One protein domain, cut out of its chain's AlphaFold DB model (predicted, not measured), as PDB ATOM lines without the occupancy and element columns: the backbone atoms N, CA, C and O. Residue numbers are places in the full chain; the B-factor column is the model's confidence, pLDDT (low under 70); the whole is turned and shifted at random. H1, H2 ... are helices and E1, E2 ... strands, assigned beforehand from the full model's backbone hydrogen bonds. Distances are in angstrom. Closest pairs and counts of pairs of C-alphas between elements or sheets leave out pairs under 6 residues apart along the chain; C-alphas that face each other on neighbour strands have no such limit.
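AT A GLANCE: This is residues 92 to 170 of the 302 residues of an uncharacterized protein of Streptomyces chartreusis (UniProt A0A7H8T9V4). What is the main picture? A single strongly twisted, curled sheet of five strands bends round one short helix, H1, which packs into its curve, mostly by E4; from the other end of the body a long loop between E1 and E2 reaches away, and its residues 103 to 108 stick out. What is it built of? The printed part has 79 residues with five named strands and one named helix, along the chain E1 E2 E3 H1 E4 E5, and the sheet's order is E3 E2 E1 E5 E4, antiparallel throughout. The class is mixed, helices and strands, with 36 residues, under half, in named elements. How large is it? It is elongated, spanning 47 by 27 by 21 A, and only just loose, close to compact, with a radius of gyration of the C-alphas of 14.4 A.

IN THESE COORDINATES: Where are the longer strands? E1 is residues 92 to 98, 18.9 A long, and begins at C-alpha 92 at (64.247, 37.255, 32.785). E2 is residues 115 to 121, 19.5 A, and E5 is residues 163 to 169, 20.1 A, with C-alpha 169 at (64.094, 45.789, 31.818). Where are the rest? E3 is residues 129 to 131, 6.7 A, and E4 is residues 151 to 153, 7.1 A. H1 is residues 133 to 141, 12.8 A, and begins at C-alpha 133 at (69.937, 40.762, 45.095).

HOW THE PARTS SIT: How do the inner strands pair? E1 and E2 form a hairpin, antiparallel at 151 degrees, with N 95 and O 118 2.8 A apart. E1 and E5 are antiparallel at 144 degrees, with N 94 and O 165 2.8 A apart. What stands at the edges? E3 forms a hairpin with E2, with N 117 and O 131 2.8 A apart. E4 forms a hairpin with E5, with N 152 and O 168 2.8 A apart; the edge strands E3 and E4 are apart. Where is the helix? H1 is on the sheet, and the closest C-alphas of H1 and E4 are those of Ala 140 and Ala 151, 4.2 A apart. In H1 every O i to N i+4 pair is within hydrogen-bond range.

THE WHOLE: What is the greatest reach? The two C-alphas farthest apart are those of Gly 104 and Glu 146, 48.1 A. Is the printed part whole, and which link is long? It has no cut, and the long link is E1 to E2, with 16 residues. Where is confidence low? The mean pLDDT of the printed part is 85.4, and residues 101 to 103, 105 to 113, 143 and 145 to 148 are under 70.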
ATOM      1  N   LEU A  92      63.516  38.349  32.154       96.06
ATOM      2  CA  LEU A  92      64.247  37.255  32.785       96.06
ATOM      3  C   LEU A  92      63.436  36.648  33.937       96.06
ATOM      4  O   LEU A  92      62.742  37.360  34.666       96.06
ATOM      5  N   LEU A  93      63.553  35.333  34.118       96.94
ATOM      6  CA  LEU A  93      63.069  34.611  35.295       96.94
ATOM      7  C   LEU A  93      64.196  34.514  36.322       96.94
ATOM      8  O   LEU A  93      65.175  33.817  36.071       96.94
ATOM      9  N   ALA A  94      64.056  35.166  37.473       97.56
ATOM     10  CA  ALA A  94      64.978  35.007  38.590       97.56
ATOM     11  C   ALA A  94      64.584  33.799  39.443       97.56
ATOM     12  O   ALA A  94      63.463  33.733  39.948       97.56
ATOM     13  N   ARG A  95      65.520  32.867  39.631       97.25
ATOM     14  CA  ARG A  95      65.421  31.724  40.543       97.25
ATOM     15  C   ARG A  95      66.312  31.954  41.752       97.25
ATOM     16  O   ARG A  95      67.509  32.198  41.604       97.25
ATOM     17  N   VAL A  96      65.743  31.846  42.947       96.56
ATOM     18  CA  VAL A  96      66.496  31.992  44.192       96.56
ATOM     19  C   VAL A  96      67.184  30.672  44.516       96.56
ATOM     20  O   VAL A  96      66.534  29.664  44.799       96.56
ATOM     21  N   ARG A  97      68.516  30.676  44.510       95.00
ATOM     22  CA  ARG A  97      69.333  29.518  44.869       95.00
ATOM     23  C   ARG A  97      70.022  29.743  46.208       95.00
ATOM     24  O   ARG A  97      70.604  30.810  46.411       95.00
ATOM     25  N   PRO A  98      70.008  28.756  47.118       88.06
ATOM     26  CA  PRO A  98      70.825  28.822  48.319       88.06
ATOM     27  C   PRO A  98      72.288  29.058  47.945       88.06
ATOM     28  O   PRO A  98      72.790  28.452  46.996       88.06
ATOM     29  N   TRP A  99      72.985  29.909  48.696       81.88
ATOM     30  CA  TRP A  99      74.420  30.069  48.490       81.88
ATOM     31  C   TRP A  99      75.118  28.714  48.691       81.88
ATOM     32  O   TRP A  99      74.833  28.033  49.688       81.88
ATOM     33  N   PRO A 100      76.035  28.297  47.797       72.31
ATOM     34  CA  PRO A 100      76.765  27.053  47.983       72.31
ATOM     35  C   PRO A 100      77.481  27.067  49.337       72.31
ATOM     36  O   PRO A 100      78.282  27.953  49.633       72.31
ATOM     37  N   SER A 101      77.168  26.091  50.187       66.19
ATOM     38  CA  SER A 101      77.828  25.970  51.486       66.19
ATOM     39  C   SER A 101      79.300  25.615  51.262       66.19
ATOM     40  O   SER A 101      79.572  24.637  50.559       66.19
ATOM     41  N   PRO A 102      80.261  26.365  51.835       68.50
ATOM     42  CA  PRO A 102      81.666  25.996  51.755       68.50
ATOM     43  C   PRO A 102      81.872  24.561  52.268       68.50
ATOM     44  O   PRO A 102      81.253  24.189  53.275       68.50
ATOM     45  N   PRO A 103      82.737  23.750  51.631       69.94
ATOM     46  CA  PRO A 103      83.038  22.408  52.116       69.94
ATOM     47  C   PRO A 103      83.504  22.458  53.577       69.94
ATOM     48  O   PRO A 103      84.429  23.197  53.908       69.94
ATOM     49  N   GLY A 104      82.860  21.690  54.459       70.06
ATOM     50  CA  GLY A 104      83.198  21.649  55.889       70.06
ATOM     51  C   GLY A 104      82.561  22.743  56.756       70.06
ATOM     52  O   GLY A 104      82.833  22.789  57.955       70.06
ATOM     53  N   SER A 105      81.691  23.597  56.203       62.81
ATOM     54  CA  SER A 105      80.868  24.511  57.002       62.81
ATOM     55  C   SER A 105      79.898  23.719  57.882       62.81
ATOM     56  O   SER A 105      79.006  23.039  57.377       62.81
ATOM     57  N   LEU A 106      80.019  23.850  59.205       57.91
ATOM     58  CA  LEU A 106      78.944  23.474  60.123       57.91
ATOM     59  C   LEU A 106      77.715  24.358  59.834       57.91
ATOM     60  O   LEU A 106      77.858  25.510  59.413       57.91
ATOM     61  N   SER A 107      76.507  23.817  60.006       53.53
ATOM     62  CA  SER A 107      75.254  24.555  59.811       53.53
ATOM     63  C   SER A 107      75.274  25.870  60.606       53.53
ATOM     64  O   SER A 107      75.464  25.840  61.819       53.53
ATOM     65  N   GLY A 108      75.095  27.013  59.929       52.38
ATOM     66  CA  GLY A 108      75.081  28.346  60.560       52.38
ATOM     67  C   GLY A 108      76.276  29.266  60.264       52.38
ATOM     68  O   GLY A 108      76.482  30.231  60.993       52.38
ATOM     69  N   GLY A 109      77.075  28.997  59.224       54.62
ATOM     70  CA  GLY A 109      78.122  29.927  58.769       54.62
ATOM     71  C   GLY A 109      77.573  31.279  58.275       54.62
ATOM     72  O   GLY A 109      76.375  31.429  58.067       54.62
ATOM     73  N   LEU A 110      78.458  32.253  58.015       56.34
ATOM     74  CA  LEU A 110      78.134  33.608  57.507       56.34
ATOM     75  C   LEU A 110      77.338  33.636  56.181       56.34
ATOM     76  O   LEU A 110      76.907  34.696  55.734       56.34
ATOM     77  N   THR A 111      77.180  32.486  55.525       60.25
ATOM     78  CA  THR A 111      76.386  32.297  54.305       60.25
ATOM     79  C   THR A 111      74.975  31.772  54.580       60.25
ATOM     80  O   THR A 111      74.175  31.671  53.654       60.25
ATOM     81  N   ALA A 112      74.645  31.419  55.827       58.31
ATOM     82  CA  ALA A 112      73.320  30.946  56.200       58.31
ATOM     83  C   ALA A 112      72.280  32.048  55.953       58.31
ATOM     84  O   ALA A 112      72.418  33.165  56.440       58.31
ATOM     85  N   GLY A 113      71.252  31.728  55.166       65.31
ATOM     86  CA  GLY A 113      70.227  32.691  54.756       65.31
ATOM     87  C   GLY A 113      70.624  33.586  53.580       65.31
ATOM     88  O   GLY A 113      69.805  34.395  53.156       65.31
ATOM     89  N   ARG A 114      71.834  33.436  53.020       79.69
ATOM     90  CA  ARG A 114      72.205  34.095  51.764       79.69
ATOM     91  C   ARG A 114      71.775  33.255  50.569       79.69
ATOM     92  O   ARG A 114      71.884  32.027  50.580       79.69
ATOM     93  N   SER A 115      71.370  33.952  49.518       89.56
ATOM     94  CA  SER A 115      70.961  33.348  48.256       89.56
ATOM     95  C   SER A 115      71.614  34.067  47.085       89.56
ATOM     96  O   SER A 115      71.789  35.286  47.120       89.56
ATOM     97  N   ASN A 116      71.933  33.297  46.053       93.56
ATOM     98  CA  ASN A 116      72.236  33.807  44.725       93.56
ATOM     99  C   ASN A 116      70.982  33.738  43.851       93.56
ATOM    100  O   ASN A 116      69.992  33.088  44.195       93.56
ATOM    101  N   LEU A 117      71.036  34.431  42.724       96.31
ATOM    102  CA  LEU A 117      69.974  34.475  41.737       96.31
ATOM    103  C   LEU A 117      70.501  33.911  40.421       96.31
ATOM    104  O   LEU A 117      71.433  34.463  39.841       96.31
ATOM    105  N   GLU A 118      69.885  32.836  39.948       96.88
ATOM    106  CA  GLU A 118      70.059  32.347  38.579       96.88
ATOM    107  C   GLU A 118      68.996  33.016  37.707       96.88
ATOM    108  O   GLU A 118      67.804  32.902  38.006       96.88
ATOM    109  N   LEU A 119      69.391  33.750  36.660       96.25
ATOM    110  CA  LEU A 119      68.430  34.356  35.739       96.25
ATOM    111  C   LEU A 119      68.354  33.560  34.441       96.25
ATOM    112  O   LEU A 119      69.350  33.373  33.747       96.25
ATOM    113  N   HIS A 120      67.147  33.133  34.098       94.75
ATOM    114  CA  HIS A 120      66.849  32.340  32.911       94.75
ATOM    115  C   HIS A 120      66.065  33.168  31.896       94.75
ATOM    116  O   HIS A 120      65.369  34.124  32.255       94.75
ATOM    117  N   ALA A 121      66.105  32.757  30.628       91.75
ATOM    118  CA  ALA A 121      65.093  33.193  29.678       91.75
ATOM    119  C   ALA A 121      63.705  32.739  30.164       91.75
ATOM    120  O   ALA A 121      63.554  31.673  30.765       91.75
ATOM    121  N   TRP A 122      62.672  33.537  29.902       86.62
ATOM    122  CA  TRP A 122      61.324  33.241  30.401       86.62
ATOM    123  C   TRP A 122      60.720  31.945  29.831       86.62
ATOM    124  O   TRP A 122      59.842  31.352  30.450       86.62
ATOM    125  N   ASN A 123      61.199  31.500  28.666       83.44
ATOM    126  CA  ASN A 123      60.807  30.251  28.014       83.44
ATOM    127  C   ASN A 123      61.639  29.036  28.466       83.44
ATOM    128  O   ASN A 123      61.506  27.957  27.888       83.44
ATOM    129  N   GLY A 124      62.468  29.195  29.501       85.81
ATOM    130  CA  GLY A 124      63.289  28.138  30.084       85.81
ATOM    131  C   GLY A 124      64.693  28.047  29.486       85.81
ATOM    132  O   GLY A 124      65.179  28.963  28.826       85.81
ATOM    133  N   GLY A 125      65.361  26.922  29.746       87.94
ATOM    134  CA  GLY A 125      66.758  26.692  29.368       87.94
ATOM    135  C   GLY A 125      67.753  26.919  30.516       87.94
ATOM    136  O   GLY A 125      67.347  27.204  31.651       87.94
ATOM    137  N   PRO A 126      69.061  26.741  30.250       90.00
ATOM    138  CA  PRO A 126      70.102  26.996  31.243       90.00
ATOM    139  C   PRO A 126      70.088  28.467  31.693       90.00
ATOM    140  O   PRO A 126      69.587  29.324  30.957       90.00
ATOM    141  N   PRO A 127      70.620  28.775  32.889       91.38
ATOM    142  CA  PRO A 127      70.739  30.155  33.334       91.38
ATOM    143  C   PRO A 127      71.586  30.950  32.335       91.38
ATOM    144  O   PRO A 127      72.639  30.495  31.887       91.38
ATOM    145  N   LEU A 128      71.101  32.135  31.976       92.00
ATOM    146  CA  LEU A 128      71.817  33.081  31.125       92.00
ATOM    147  C   LEU A 128      72.866  33.850  31.926       92.00
ATOM    148  O   LEU A 128      73.906  34.214  31.385       92.00
ATOM    149  N   LEU A 129      72.582  34.104  33.204       94.25
ATOM    150  CA  LEU A 129      73.502  34.766  34.114       94.25
ATOM    151  C   LEU A 129      73.240  34.385  35.572       94.25
ATOM    152  O   LEU A 129      72.137  33.986  35.947       94.25
ATOM    153  N   GLU A 130      74.263  34.576  36.395       94.88
ATOM    154  CA  GLU A 130      74.182  34.480  37.848       94.88
ATOM    155  C   GLU A 130      74.443  35.851  38.465       94.88
ATOM    156  O   GLU A 130      75.303  36.611  38.015       94.88
ATOM    157  N   THR A 131      73.689  36.192  39.502       95.06
ATOM    158  CA  THR A 131      73.809  37.473  40.196       95.06
ATOM    159  C   THR A 131      73.372  37.346  41.656       95.06
ATOM    160  O   THR A 131      73.104  36.257  42.162       95.06
ATOM    161  N   ASN A 132      73.302  38.470  42.358       94.56
ATOM    162  CA  ASN A 132      72.743  38.568  43.697       94.56
ATOM    163  C   ASN A 132      71.660  39.653  43.738       94.56
ATOM    164  O   ASN A 132      71.423  40.379  42.771       94.56
ATOM    165  N   TRP A 133      71.006  39.788  44.888       95.75
ATOM    166  CA  TRP A 133      69.937  40.762  45.095       95.75
ATOM    167  C   TRP A 133      70.371  42.215  44.857       95.75
ATOM    168  O   TRP A 133      69.594  43.008  44.325       95.75
ATOM    169  N   THR A 134      71.617  42.566  45.195       94.75
ATOM    170  CA  THR A 134      72.165  43.910  44.940       94.75
ATOM    171  C   THR A 134      72.373  44.149  43.445       94.75
ATOM    172  O   THR A 134      72.127  45.253  42.974       94.75
ATOM    173  N   GLY A 135      72.747  43.125  42.673       95.31
ATOM    174  CA  GLY A 135      72.857  43.227  41.216       95.31
ATOM    175  C   GLY A 135      71.519  43.534  40.542       95.31
ATOM    176  O   GLY A 135      71.440  44.416  39.687       95.31
ATOM    177  N   VAL A 136      70.434  42.895  40.992       96.19
ATOM    178  CA  VAL A 136      69.073  43.218  40.520       96.19
ATOM    179  C   VAL A 136      68.652  44.628  40.946       96.19
ATOM    180  O   VAL A 136      68.129  45.382  40.125       96.19
ATOM    181  N   LEU A 137      68.924  45.023  42.196       95.50
ATOM    182  CA  LEU A 137      68.652  46.383  42.674       95.50
ATOM    183  C   LEU A 137      69.408  47.440  41.852       95.50
ATOM    184  O   LEU A 137      68.834  48.461  41.471       95.50
ATOM    185  N   ASN A 138      70.681  47.191  41.546       94.19
ATOM    186  CA  ASN A 138      71.497  48.097  40.749       94.19
ATOM    187  C   ASN A 138      71.027  48.134  39.294       94.19
ATOM    188  O   ASN A 138      71.034  49.210  38.711       94.19
ATOM    189  N   ALA A 139      70.517  47.036  38.726       92.69
ATOM    190  CA  ALA A 139      69.865  47.063  37.413       92.69
ATOM    191  C   ALA A 139      68.577  47.892  37.398       92.69
ATOM    192  O   ALA A 139      68.311  48.593  36.426       92.69
ATOM    193  N   ALA A 140      67.808  47.891  38.491       90.88
ATOM    194  CA  ALA A 140      66.676  48.804  38.636       90.88
ATOM    195  C   ALA A 140      67.115  50.280  38.622       90.88
ATOM    196  O   ALA A 140      66.322  51.161  38.291       90.88
ATOM    197  N   ARG A 141      68.382  50.567  38.944       88.25
ATOM    198  CA  ARG A 141      68.965  51.910  38.894       88.25
ATOM    199  C   ARG A 141      69.765  52.194  37.615       88.25
ATOM    200  O   ARG A 141      69.881  53.347  37.213       88.25
ATOM    201  N   GLN A 142      70.294  51.173  36.958       82.00
ATOM    202  CA  GLN A 142      71.087  51.275  35.738       82.00
ATOM    203  C   GLN A 142      70.227  51.775  34.578       82.00
ATOM    204  O   GLN A 142      69.229  51.164  34.231       82.00
ATOM    205  N   GLY A 143      70.601  52.892  33.957       68.50
ATOM    206  CA  GLY A 143      69.772  53.501  32.909       68.50
ATOM    207  C   GLY A 143      68.565  54.276  33.445       68.50
ATOM    208  O   GLY A 143      67.784  54.797  32.652       68.50
ATOM    209  N   ALA A 144      68.445  54.423  34.770       74.00
ATOM    210  CA  ALA A 144      67.466  55.309  35.369       74.00
ATOM    211  C   ALA A 144      67.727  56.763  34.952       74.00
ATOM    212  O   ALA A 144      68.723  57.367  35.359       74.00
ATOM    213  N   ARG A 145      66.826  57.344  34.158       61.91
ATOM    214  CA  ARG A 145      66.815  58.774  33.822       61.91
ATOM    215  C   ARG A 145      65.742  59.464  34.648       61.91
ATOM    216  O   ARG A 145      64.641  58.944  34.762       61.91
ATOM    217  N   GLU A 146      66.083  60.602  35.254       59.09
ATOM    218  CA  GLU A 146      65.130  61.518  35.910       59.09
ATOM    219  C   GLU A 146      64.014  60.829  36.730       59.09
ATOM    220  O   GLU A 146      62.837  61.148  36.615       59.09
ATOM    221  N   GLY A 147      64.384  59.865  37.582       60.19
ATOM    222  CA  GLY A 147      63.442  59.199  38.492       60.19
ATOM    223  C   GLY A 147      62.734  57.952  37.946       60.19
ATOM    224  O   GLY A 147      61.962  57.350  38.688       60.19
ATOM    225  N   LEU A 148      63.018  57.523  36.716       65.62
ATOM    226  CA  LEU A 148      62.497  56.281  36.129       65.62
ATOM    227  C   LEU A 148      63.474  55.126  36.362       65.62
ATOM    228  O   LEU A 148      64.675  55.348  36.333       65.62
ATOM    229  N   ALA A 149      62.990  53.912  36.622       75.31
ATOM    230  CA  ALA A 149      63.844  52.750  36.877       75.31
ATOM    231  C   ALA A 149      64.389  52.138  35.570       75.31
ATOM    232  O   ALA A 149      63.760  52.226  34.524       75.31
ATOM    233  N   GLY A 150      65.550  51.487  35.636       89.50
ATOM    234  CA  GLY A 150      66.137  50.703  34.542       89.50
ATOM    235  C   GLY A 150      65.549  49.306  34.378       89.50
ATOM    236  O   GLY A 150      65.582  48.713  33.300       89.50
ATOM    237  N   ALA A 151      64.963  48.782  35.450       94.00
ATOM    238  CA  ALA A 151      64.279  47.503  35.487       94.00
ATOM    239  C   ALA A 151      63.221  47.501  36.595       94.00
ATOM    240  O   ALA A 151      63.251  48.324  37.512       94.00
ATOM    241  N   THR A 152      62.306  46.544  36.517       94.69
ATOM    242  CA  THR A 152      61.305  46.278  37.544       94.69
ATOM    243  C   THR A 152      61.168  44.783  37.817       94.69
ATOM    244  O   THR A 152      61.665  43.960  37.045       94.69
ATOM    245  N   VAL A 153      60.496  44.435  38.914       95.94
ATOM    246  CA  VAL A 153      60.275  43.052  39.339       95.94
ATOM    247  C   VAL A 153      58.799  42.759  39.587       95.94
ATOM    248  O   VAL A 153      58.039  43.652  39.965       95.94
ATOM    249  N   SER A 154      58.388  41.508  39.384       96.25
ATOM    250  CA  SER A 154      57.046  41.042  39.760       96.25
ATOM    251  C   SER A 154      56.953  40.694  41.249       96.25
ATOM    252  O   SER A 154      57.945  40.728  41.982       96.25
ATOM    253  N   TRP A 155      55.769  40.255  41.688       95.38
ATOM    254  CA  TRP A 155      55.633  39.524  42.949       95.38
ATOM    255  C   TRP A 155      56.406  38.206  42.885       95.38
ATOM    256  O   TRP A 155      56.514  37.610  41.806       95.38
ATOM    257  N   CYS A 156      56.919  37.749  44.029       96.19
ATOM    258  CA  CYS A 156      57.511  36.424  44.117       96.19
ATOM    259  C   CYS A 156      56.440  35.331  44.198       96.19
ATOM    260  O   CYS A 156      55.308  35.551  44.641       96.19
ATOM    261  N   TRP A 157      56.806  34.135  43.755       97.00
ATOM    262  CA  TRP A 157      56.039  32.910  43.935       97.00
ATOM    263  C   TRP A 157      56.987  31.747  44.226       97.00
ATOM    264  O   TRP A 157      58.201  31.869  44.089       97.00
ATOM    265  N   PHE A 158      56.425  30.607  44.616       96.62
ATOM    266  CA  PHE A 158      57.158  29.356  44.782       96.62
ATOM    267  C   PHE A 158      56.627  28.337  43.786       96.62
ATOM    268  O   PHE A 158      55.412  28.208  43.618       96.62
ATOM    269  N   ASP A 159      57.525  27.603  43.144       94.69
ATOM    270  CA  ASP A 159      57.171  26.427  42.358       94.69
ATOM    271  C   ASP A 159      58.032  25.219  42.747       94.69
ATOM    272  O   ASP A 159      58.596  25.170  43.838       94.69
ATOM    273  N   GLN A 160      58.073  24.204  41.881       94.31
ATOM    274  CA  GLN A 160      58.783  22.953  42.147       94.31
ATOM    275  C   GLN A 160      60.298  23.137  42.286       94.31
ATOM    276  O   GLN A 160      60.952  22.278  42.874       94.31
ATOM    277  N   GLU A 161      60.861  24.224  41.752       93.19
ATOM    278  CA  GLU A 161      62.295  24.468  41.811       93.19
ATOM    279  C   GLU A 161      62.697  25.297  43.029       93.19
ATOM    280  O   GLU A 161      63.642  24.933  43.726       93.19
ATOM    281  N   SER A 162      62.055  26.452  43.241       94.38
ATOM    282  CA  SER A 162      62.431  27.413  44.294       94.38
ATOM    283  C   SER A 162      61.481  28.618  44.341       94.38
ATOM    284  O   SER A 162      60.509  28.697  43.586       94.38
ATOM    285  N   GLU A 163      61.782  29.575  45.225       96.75
ATOM    286  CA  GLU A 163      61.278  30.944  45.102       96.75
ATOM    287  C   GLU A 163      61.724  31.554  43.765       96.75
ATOM    288  O   GLU A 163      62.872  31.391  43.337       96.75
ATOM    289  N   ALA A 164      60.817  32.269  43.108       97.38
ATOM    290  CA  ALA A 164      61.082  32.928  41.844       97.38
ATOM    291  C   ALA A 164      60.298  34.225  41.676       97.38
ATOM    292  O   ALA A 164      59.280  34.451  42.330       97.38
ATOM    293  N   PHE A 165      60.799  35.082  40.794       97.81
ATOM    294  CA  PHE A 165      60.166  36.334  40.397       97.81
ATOM    295  C   PHE A 165      60.625  36.733  38.991       97.81
ATOM    296  O   PHE A 165      61.671  36.296  38.511       97.81
ATOM    297  N   TRP A 166      59.855  37.578  38.316       97.50
ATOM    298  CA  TRP A 166      60.243  38.141  37.026       97.50
ATOM    299  C   TRP A 166      61.096  39.392  37.203       97.50
ATOM    300  O   TRP A 166      60.833  40.187  38.104       97.50
ATOM    301  N   VAL A 167      62.051  39.600  36.296       96.88
ATOM    302  CA  VAL A 167      62.821  40.842  36.147       96.88
ATOM    303  C   VAL A 167      62.630  41.355  34.723       96.88
ATOM    304  O   VAL A 167      63.068  40.721  33.764       96.88
ATOM    305  N   ALA A 168      61.972  42.502  34.569       96.38
ATOM    306  CA  ALA A 168      61.724  43.126  33.271       96.38
ATOM    307  C   ALA A 168      62.552  44.407  33.142       96.38
ATOM    308  O   ALA A 168      62.424  45.307  33.976       96.38
ATOM    309  N   ARG A 169      63.383  44.525  32.096       94.50
ATOM    310  CA  ARG A 169      64.094  45.789  31.818       94.50
ATOM    311  C   ARG A 169      63.126  46.869  31.373       94.50
ATOM    312  O   ARG A 169      62.080  46.559  30.819       94.50
ATOM    313  N   PHE A 170      63.521  48.123  31.484       93.94
ATOM    314  CA  PHE A 170      62.990  49.204  30.666       93.94
ATOM    315  C   PHE A 170      63.956  49.419  29.495       93.94
ATOM    316  O   PHE A 170      65.131  49.719  29.689       93.94
TER     317      PHE A 170